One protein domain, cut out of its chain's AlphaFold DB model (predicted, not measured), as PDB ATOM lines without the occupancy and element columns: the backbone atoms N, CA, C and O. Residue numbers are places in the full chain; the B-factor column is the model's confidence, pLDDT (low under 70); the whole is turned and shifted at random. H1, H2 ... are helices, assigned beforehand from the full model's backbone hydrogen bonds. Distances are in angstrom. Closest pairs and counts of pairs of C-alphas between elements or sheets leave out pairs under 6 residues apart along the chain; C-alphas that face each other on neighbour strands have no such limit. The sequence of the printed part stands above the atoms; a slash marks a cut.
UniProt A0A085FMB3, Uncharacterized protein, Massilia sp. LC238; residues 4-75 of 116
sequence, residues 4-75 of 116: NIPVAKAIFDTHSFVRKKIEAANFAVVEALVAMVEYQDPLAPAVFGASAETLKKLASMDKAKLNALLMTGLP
ATOM      1  N   ASN A   4     200.402 195.564 142.776       58.59
ATOM      2  CA  ASN A   4     199.999 194.368 142.031       58.59
ATOM      3  C   ASN A   4     199.014 193.444 142.776       58.59
ATOM      4  O   ASN A   4     198.369 192.606 142.145       58.59
ATOM      5  N   ILE A   5     198.869 193.572 144.102       61.56
ATOM      6  CA  ILE A   5     197.956 192.724 144.899       61.56
ATOM      7  C   ILE A   5     196.476 192.920 144.498       61.56
ATOM      8  O   ILE A   5     195.764 191.918 144.367       61.56
ATOM      9  N   PRO A   6     195.988 194.153 144.244       74.38
ATOM     10  CA  PRO A   6     194.607 194.377 143.809       74.38
ATOM     11  C   PRO A   6     194.308 193.772 142.431       74.38
ATOM     12  O   PRO A   6     193.247 193.184 142.238       74.38
ATOM     13  N   VAL A   7     195.258 193.867 141.493       74.31
ATOM     14  CA  VAL A   7     195.108 193.352 140.121       74.31
ATOM     15  C   VAL A   7     195.100 191.826 140.109       74.31
ATOM     16  O   VAL A   7     194.213 191.221 139.512       74.31
ATOM     17  N   ALA A   8     196.034 191.189 140.821       73.31
ATOM     18  CA  ALA A   8     196.067 189.734 140.937       73.31
ATOM     19  C   ALA A   8     194.768 189.191 141.555       73.31
ATOM     20  O   ALA A   8     194.189 188.239 141.034       73.31
ATOM     21  N   LYS A   9     194.260 189.835 142.615       78.88
ATOM     22  CA  LYS A   9     192.987 189.456 143.240       78.88
ATOM     23  C   LYS A   9     191.807 189.583 142.270       78.88
ATOM     24  O   LYS A   9     191.027 188.646 142.159       78.88
ATOM     25  N   ALA A  10     191.718 190.683 141.523       78.12
ATOM     26  CA  ALA A  10     190.663 190.875 140.527       78.12
ATOM     27  C   ALA A  10     190.688 189.799 139.424       78.12
ATOM     28  O   ALA A  10     189.634 189.319 139.000       78.12
ATOM     29  N   ILE A  11     191.880 189.371 138.993       79.75
ATOM     30  CA  ILE A  11     192.053 188.275 138.029       79.75
ATOM     31  C   ILE A  11     191.556 186.949 138.624       79.75
ATOM     32  O   ILE A  11     190.765 186.252 137.986       79.75
ATOM     33  N   PHE A  12     191.952 186.613 139.856       82.69
ATOM     34  CA  PHE A  12     191.487 185.398 140.537       82.69
ATOM     35  C   PHE A  12     189.968 185.380 140.752       82.69
ATOM     36  O   PHE A  12     189.326 184.353 140.514       82.69
ATOM     37  N   ASP A  13     189.386 186.509 141.157       85.62
ATOM     38  CA  ASP A  13     187.942 186.646 141.358       85.62
ATOM     39  C   ASP A  13     187.193 186.474 140.026       85.62
ATOM     40  O   ASP A  13     186.200 185.745 139.955       85.62
ATOM     41  N   THR A  14     187.724 187.052 138.943       84.69
ATOM     42  CA  THR A  14     187.177 186.900 137.585       84.69
ATOM     43  C   THR A  14     187.221 185.447 137.125       84.69
ATOM     44  O   THR A  14     186.196 184.904 136.715       84.69
ATOM     45  N   HIS A  15     188.370 184.774 137.242       84.62
ATOM     46  CA  HIS A  15     188.489 183.363 136.867       84.62
ATOM     47  C   HIS A  15     187.558 182.467 137.684       84.62
ATOM     48  O   HIS A  15     186.935 181.563 137.133       84.62
ATOM     49  N   SER A  16     187.413 182.740 138.982       88.38
ATOM     50  CA  SER A  16     186.504 181.997 139.857       88.38
ATOM     51  C   SER A  16     185.041 182.187 139.451       88.38
ATOM     52  O   SER A  16     184.264 181.231 139.455       88.38
ATOM     53  N   PHE A  17     184.658 183.409 139.076       90.06
ATOM     54  CA  PHE A  17     183.317 183.703 138.583       90.06
ATOM     55  C   PHE A  17     183.042 183.017 137.239       90.06
ATOM     56  O   PHE A  17     182.026 182.336 137.098       90.06
ATOM     57  N   VAL A  18     183.960 183.144 136.274       88.56
ATOM     58  CA  VAL A  18     183.849 182.515 134.948       88.56
ATOM     59  C   VAL A  18     183.762 180.999 135.076       88.56
ATOM     60  O   VAL A  18     182.869 180.389 134.492       88.56
ATOM     61  N   ARG A  19     184.614 180.391 135.908       88.75
ATOM     62  CA  ARG A  19     184.582 178.954 136.191       88.75
ATOM     63  C   ARG A  19     183.197 178.496 136.644       88.75
ATOM     64  O   ARG A  19     182.652 177.565 136.066       88.75
ATOM     65  N   LYS A  20     182.591 179.182 137.619       92.19
ATOM     66  CA  LYS A  20     181.239 178.849 138.103       92.19
ATOM     67  C   LYS A  20     180.179 178.944 137.006       92.19
ATOM     68  O   LYS A  20     179.224 178.174 137.010       92.19
ATOM     69  N   LYS A  21     180.323 179.889 136.070       92.38
ATOM     70  CA  LYS A  21     179.415 180.008 134.919       92.38
ATOM     71  C   LYS A  21     179.580 178.851 133.938       92.38
ATOM     72  O   LYS A  21     178.573 178.335 133.468       92.38
ATOM     73  N   ILE A  22     180.815 178.422 133.684       89.44
ATOM     74  CA  ILE A  22     181.100 177.249 132.849       89.44
ATOM     75  C   ILE A  22     180.526 175.982 133.491       89.44
ATOM     76  O   ILE A  22     179.839 175.222 132.820       89.44
ATOM     77  N   GLU A  23     180.736 175.786 134.793       91.81
ATOM     78  CA  GLU A  23     180.164 174.650 135.526       91.81
ATOM     79  C   GLU A  23     178.632 174.643 135.423       91.81
ATOM     80  O   GLU A  23     178.047 173.633 135.045       91.81
ATOM     81  N   ALA A  24     177.975 175.783 135.668       91.94
ATOM     82  CA  ALA A  24     176.522 175.899 135.541       91.94
ATOM     83  C   ALA A  24     176.019 175.582 134.119       91.94
ATOM     84  O   ALA A  24     174.999 174.914 133.968       91.94
ATOM     85  N   ALA A  25     176.738 176.024 133.082       90.50
ATOM     86  CA  ALA A  25     176.406 175.699 131.698       90.50
ATOM     87  C   ALA A  25     176.559 174.196 131.414       90.50
ATOM     88  O   ALA A  25     175.666 173.593 130.827       90.50
ATOM     89  N   ASN A  26     177.648 173.579 131.885       90.62
ATOM     90  CA  ASN A  26     177.869 172.138 131.761       90.62
ATOM     91  C   ASN A  26     176.712 171.339 132.387       90.62
ATOM     92  O   ASN A  26     176.206 170.409 131.760       90.62
ATOM     93  N   PHE A  27     176.271 171.719 133.592       92.62
ATOM     94  CA  PHE A  27     175.122 171.092 134.253       92.62
ATOM     95  C   PHE A  27     173.835 171.242 133.442       92.62
ATOM     96  O   PHE A  27     173.190 170.237 133.153       92.62
ATOM     97  N   ALA A  28     173.499 172.458 133.007       92.75
ATOM     98  CA  ALA A  28     172.269 172.712 132.260       92.75
ATOM     99  C   ALA A  28     172.188 171.906 130.949       92.75
ATOM    100  O   ALA A  28     171.134 171.368 130.612       92.75
ATOM    101  N   VAL A  29     173.303 171.783 130.220       91.31
ATOM    102  CA  VAL A  29     173.346 171.010 128.966       91.31
ATOM    103  C   VAL A  29     173.167 169.513 129.228       91.31
ATOM    104  O   VAL A  29     172.430 168.847 128.502       91.31
ATOM    105  N   VAL A  30     173.790 168.974 130.281       92.38
ATOM    106  CA  VAL A  30     173.605 167.567 130.667       92.38
ATOM    107  C   VAL A  30     172.184 167.290 131.139       92.38
ATOM    108  O   VAL A  30     171.626 166.260 130.774       92.38
ATOM    109  N   GLU A  31     171.581 168.184 131.918       93.00
ATOM    110  CA  GLU A  31     170.187 168.044 132.353       93.00
ATOM    111  C   GLU A  31     169.232 168.003 131.155       93.00
ATOM    112  O   GLU A  31     168.360 167.136 131.098       93.00
ATOM    113  N   ALA A  32     169.444 168.867 130.157       92.62
ATOM    114  CA  ALA A  32     168.687 168.835 128.908       92.62
ATOM    115  C   ALA A  32     168.882 167.511 128.148       92.62
ATOM    116  O   ALA A  32     167.909 166.920 127.681       92.62
ATOM    117  N   LEU A  33     170.121 167.010 128.067       93.31
ATOM    118  CA  LEU A  33     170.435 165.723 127.438       93.31
ATOM    119  C   LEU A  33     169.709 164.570 128.127       93.31
ATOM    120  O   LEU A  33     169.067 163.762 127.458       93.31
ATOM    121  N   VAL A  34     169.804 164.499 129.456       93.81
ATOM    122  CA  VAL A  34     169.151 163.460 130.259       93.81
ATOM    123  C   VAL A  34     167.643 163.508 130.042       93.81
ATOM    124  O   VAL A  34     167.058 162.476 129.724       93.81
ATOM    125  N   ALA A  35     167.032 164.694 130.109       94.19
ATOM    126  CA  ALA A  35     165.603 164.858 129.873       94.19
ATOM    127  C   ALA A  35     165.195 164.371 128.474       94.19
ATOM    128  O   ALA A  35     164.268 163.575 128.348       94.19
ATOM    129  N   MET A  36     165.905 164.776 127.416       93.12
ATOM    130  CA  MET A  36     165.593 164.327 126.053       93.12
ATOM    131  C   MET A  36     165.713 162.803 125.898       93.12
ATOM    132  O   MET A  36     164.893 162.188 125.217       93.12
ATOM    133  N   VAL A  37     166.688 162.167 126.556       93.06
ATOM    134  CA  VAL A  37     166.813 160.700 126.567       93.06
ATOM    135  C   VAL A  37     165.663 160.042 127.338       93.06
ATOM    136  O   VAL A  37     165.117 159.043 126.867       93.06
ATOM    137  N   GLU A  38     165.274 160.588 128.493       93.38
ATOM    138  CA  GLU A  38     164.174 160.078 129.327       93.38
ATOM    139  C   GLU A  38     162.819 160.160 128.613       93.38
ATOM    140  O   GLU A  38     162.058 159.189 128.622       93.38
ATOM    141  N   TYR A  39     162.546 161.274 127.929       94.12
ATOM    142  CA  TYR A  39     161.341 161.463 127.114       94.12
ATOM    143  C   TYR A  39     161.408 160.779 125.741       94.12
ATOM    144  O   TYR A  39     160.447 160.857 124.979       94.12
ATOM    145  N   GLN A  40     162.505 160.075 125.436       91.06
ATOM    146  CA  GLN A  40     162.723 159.371 124.168       91.06
ATOM    147  C   GLN A  40     162.597 160.290 122.944       91.06
ATOM    148  O   GLN A  40     162.055 159.890 121.912       91.06
ATOM    149  N   ASP A  41     163.102 161.520 123.053       86.69
ATOM    150  CA  ASP A  41     163.040 162.496 121.972       86.69
ATOM    151  C   ASP A  41     163.866 162.006 120.762       86.69
ATOM    152  O   ASP A  41     165.087 161.817 120.879       86.69
ATOM    153  N   PRO A  42     163.240 161.795 119.587       83.44
ATOM    154  CA  PRO A  42     163.935 161.311 118.397       83.44
ATOM    155  C   PRO A  42     164.958 162.314 117.840       83.44
ATOM    156  O   PRO A  42     165.825 161.918 117.063       83.44
ATOM    157  N   LEU A  43     164.888 163.589 118.234       84.00
ATOM    158  CA  LEU A  43     165.799 164.647 117.799       84.00
ATOM    159  C   LEU A  43     167.045 164.770 118.684       84.00
ATOM    160  O   LEU A  43     167.983 165.465 118.297       84.00
ATOM    161  N   ALA A  44     167.107 164.090 119.834       83.56
ATOM    162  CA  ALA A  44     168.243 164.198 120.754       83.56
ATOM    163  C   ALA A  44     169.613 163.957 120.078       83.56
ATOM    164  O   ALA A  44     170.529 164.751 120.308       83.56
ATOM    165  N   PRO A  45     169.786 162.939 119.203       83.44
ATOM    166  CA  PRO A  45     171.055 162.718 118.509       83.44
ATOM    167  C   PRO A  45     171.502 163.895 117.640       83.44
ATOM    168  O   PRO A  45     172.688 164.209 117.597       83.44
ATOM    169  N   ALA A  46     170.548 164.549 116.976       79.56
ATOM    170  CA  ALA A  46     170.805 165.719 116.155       79.56
ATOM    171  C   ALA A  46     171.171 166.925 117.028       79.56
ATOM    172  O   ALA A  46     172.226 167.520 116.834       79.56
ATOM    173  N   VAL A  47     170.360 167.225 118.049       82.19
ATOM    174  CA  VAL A  47     170.563 168.377 118.948       82.19
ATOM    175  C   VAL A  47     171.936 168.349 119.622       82.19
ATOM    176  O   VAL A  47     172.595 169.383 119.709       82.19
ATOM    177  N   PHE A  48     172.385 167.173 120.068       84.62
ATOM    178  CA  PHE A  48     173.665 167.013 120.762       84.62
ATOM    179  C   PHE A  48     174.817 166.543 119.863       84.62
ATOM    180  O   PHE A  48     175.925 166.354 120.362       84.62
ATOM    181  N   GLY A  49     174.578 166.331 118.563       81.12
ATOM    182  CA  GLY A  49     175.603 165.887 117.613       81.12
ATOM    183  C   GLY A  49     176.265 164.553 117.984       81.12
ATOM    184  O   GLY A  49     177.458 164.366 117.747       81.12
ATOM    185  N   ALA A  50     175.530 163.629 118.608       84.00
ATOM    186  CA  ALA A  50     176.065 162.360 119.103       84.00
ATOM    187  C   ALA A  50     175.086 161.204 118.874       84.00
ATOM    188  O   ALA A  50     173.876 161.392 118.814       84.00
ATOM    189  N   SER A  51     175.592 159.973 118.770       87.25
ATOM    190  CA  SER A  51     174.724 158.808 118.569       87.25
ATOM    191  C   SER A  51     173.792 158.578 119.767       87.25
ATOM    192  O   SER A  51     174.158 158.820 120.920       87.25
ATOM    193  N   ALA A  52     172.602 158.027 119.513       86.06
ATOM    194  CA  ALA A  52     171.643 157.684 120.568       86.06
ATOM    195  C   ALA A  52     172.237 156.737 121.631       86.06
ATOM    196  O   ALA A  52     171.882 156.812 122.805       86.06
ATOM    197  N   GLU A  53     173.159 155.854 121.236       90.06
ATOM    198  CA  GLU A  53     173.882 154.979 122.162       90.06
ATOM    199  C   GLU A  53     174.790 155.780 123.106       90.06
ATOM    200  O   GLU A  53     174.767 155.559 124.318       90.06
ATOM    201  N   THR A  54     175.557 156.735 122.573       89.31
ATOM    202  CA  THR A  54     176.422 157.614 123.370       89.31
ATOM    203  C   THR A  54     175.601 158.464 124.334       89.31
ATOM    204  O   THR A  54     175.936 158.535 125.515       89.31
ATOM    205  N   LEU A  55     174.488 159.039 123.871       90.31
ATOM    206  CA  LEU A  55     173.591 159.826 124.720       90.31
ATOM    207  C   LEU A  55     173.005 158.987 125.861       90.31
ATOM    208  O   LEU A  55     173.012 159.425 127.008       90.31
ATOM    209  N   LYS A  56     172.591 157.742 125.592       92.62
ATOM    210  CA  LYS A  56     172.130 156.815 126.640       92.62
ATOM    211  C   LYS A  56     173.228 156.475 127.646       92.62
ATOM    212  O   LYS A  56     172.953 156.422 128.843       92.62
ATOM    213  N   LYS A  57     174.468 156.258 127.198       91.00
ATOM    214  CA  LYS A  57     175.615 156.015 128.095       91.00
ATOM    215  C   LYS A  57     175.908 157.223 128.983       91.00
ATOM    216  O   LYS A  57     176.172 157.048 130.166       91.00
ATOM    217  N   LEU A  58     175.837 158.433 128.426       88.69
ATOM    218  CA  LEU A  58     176.015 159.671 129.186       88.69
ATOM    219  C   LEU A  58     174.891 159.861 130.210       88.69
ATOM    220  O   LEU A  58     175.175 160.120 131.376       88.69
ATOM    221  N   ALA A  59     173.636 159.655 129.804       91.81
ATOM    222  CA  ALA A  59     172.476 159.804 130.679       91.81
ATOM    223  C   ALA A  59     172.410 158.752 131.802       91.81
ATOM    224  O   ALA A  59     171.895 159.027 132.880       91.81
ATOM    225  N   SER A  60     172.950 157.551 131.566       92.12
ATOM    226  CA  SER A  60     173.012 156.461 132.555       92.12
ATOM    227  C   SER A  60     174.299 156.440 133.383       92.12
ATOM    228  O   SER A  60     174.495 155.535 134.198       92.12
ATOM    229  N   MET A  61     175.193 157.413 133.190       91.25
ATOM    230  CA  MET A  61     176.439 157.487 133.940       91.25
ATOM    231  C   MET A  61     176.166 157.705 135.432       91.25
ATOM    232  O   MET A  61     175.229 158.400 135.822       91.25
ATOM    233  N   ASP A  62     177.023 157.133 136.281       93.00
ATOM    234  CA  ASP A  62     176.982 157.402 137.715       93.00
ATOM    235  C   ASP A  62     177.042 158.915 137.989       93.00
ATOM    236  O   ASP A  62     177.939 159.613 137.505       93.00
ATOM    237  N   LYS A  63     176.096 159.412 138.794       88.06
ATOM    238  CA  LYS A  63     175.932 160.849 139.051       88.06
ATOM    239  C   LYS A  63     177.180 161.472 139.668       88.06
ATOM    240  O   LYS A  63     177.504 162.609 139.348       88.06
ATOM    241  N   ALA A  64     177.899 160.749 140.530       89.25
ATOM    242  CA  ALA A  64     179.106 161.290 141.149       89.25
ATOM    243  C   ALA A  64     180.234 161.455 140.120       89.25
ATOM    244  O   ALA A  64     180.900 162.492 140.104       89.25
ATOM    245  N   LYS A  65     180.405 160.482 139.215       88.50
ATOM    246  CA  LYS A  65     181.359 160.589 138.097       88.50
ATOM    247  C   LYS A  65     180.992 161.711 137.130       88.50
ATOM    248  O   LYS A  65     181.868 162.474 136.730       88.50
ATOM    249  N   LEU A  66     179.711 161.832 136.791       87.62
ATOM    250  CA  LEU A  66     179.224 162.880 135.902       87.62
ATOM    251  C   LEU A  66     179.446 164.267 136.516       87.62
ATOM    252  O   LEU A  66     180.063 165.120 135.892       87.62
ATOM    253  N   ASN A  67     179.074 164.465 137.782       88.31
ATOM    254  CA  ASN A  67     179.301 165.730 138.485       88.31
ATOM    255  C   ASN A  67     180.787 166.107 138.533       88.31
ATOM    256  O   ASN A  67     181.132 167.266 138.306       88.31
ATOM    257  N   ALA A  68     181.677 165.139 138.774       87.75
ATOM    258  CA  ALA A  68     183.117 165.387 138.783       87.75
ATOM    259  C   ALA A  68     183.633 165.912 137.430       87.75
ATOM    260  O   ALA A  68     184.478 166.806 137.408       87.75
ATOM    261  N   LEU A  69     183.096 165.409 136.312       85.88
ATOM    262  CA  LEU A  69     183.428 165.898 134.968       85.88
ATOM    263  C   LEU A  69     182.924 167.329 134.731       85.88
ATOM    264  O   LEU A  69     183.647 168.163 134.181       85.88
ATOM    265  N   LEU A  70     181.706 167.639 135.179       88.38
ATOM    266  CA  LEU A  70     181.075 168.944 134.944       88.38
ATOM    267  C   LEU A  70     181.687 170.066 135.798       88.38
ATOM    268  O   LEU A  70     181.692 171.223 135.375       88.38
ATOM    269  N   MET A  71     182.270 169.721 136.953       89.25
ATOM    270  CA  MET A  71     182.930 170.643 137.893       89.25
ATOM    271  C   MET A  71     184.392 170.986 137.542       89.25
ATOM    272  O   MET A  71     185.084 171.670 138.303       89.25
ATOM    273  N   THR A  72     184.897 170.519 136.398       83.50
ATOM    274  CA  THR A  72     186.274 170.800 135.949       83.50
ATOM    275  C   THR A  72     186.518 172.284 135.662       83.50
ATOM    276  O   THR A  72     187.665 172.727 135.676       83.50
ATOM    277  N   GLY A  73     185.458 173.069 135.430       76.25
ATOM    278  CA  GLY A  73     185.573 174.475 135.043       76.25
ATOM    279  C   GLY A  73     185.971 174.684 133.584       76.25
ATOM    280  O   GLY A  73     186.217 175.819 133.179       76.25
ATOM    281  N   LEU A  74     186.036 173.599 132.811       81.62
ATOM    282  CA  LEU A  74     186.274 173.604 131.376       81.62
ATOM    283  C   LEU A  74     184.947 173.361 130.646       81.62
ATOM    284  O   LEU A  74     184.119 172.590 131.143       81.62
ATOM    285  N   PRO A  75     184.712 174.010 129.495       81.75
ATOM    286  CA  PRO A  75     183.519 173.754 128.703       81.75
ATOM    287  C   PRO A  75     183.569 172.321 128.164       81.75
ATOM    288  O   PRO A  75     184.473 171.968 127.409       81.75
TER     289      PRO A  75
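This is residues 4 to 75 of the 116 residues of an uncharacterized protein of Massilia sp. LC238 (UniProt A0A085FMB3). One long straight helix, H1, makes the long axis; after it the chain folds back, with the short helices H2, H3 and H4 along its later half, while residues 4 to 14 stick out as a bare arm. The 72 printed residues hold four named helices, in the order H1, H2, H3, H4, and no named strand: all helix. The whole is loose, with a radius of gyration of the C-alphas of 16.2 A, and spans 54 by 23 by 16 A.

H1, residues 5 to 38, runs 49.5 A from C-alpha 5 at (197.956, 192.724, 144.899). H2 is residues 44 to 47, H3 52 to 59, and H4 63 to 70, ending at C-alpha 70 (181.075, 168.944, 134.944).

H1, the hub, touches H3 with residues 30 to 37 alone, closest C-alphas Val 34 and Ala 59, 5.0 A, at a steep tilt of 55 degrees, opposite ways. Every O i to N i+4 pair is within hydrogen-bond range in H1, H3 and H4; H2 is too short for one. H2 and H4 are apart.

The printed part has no cut, and its three links are tight. Residues 4 to 5 are under pLDDT 70.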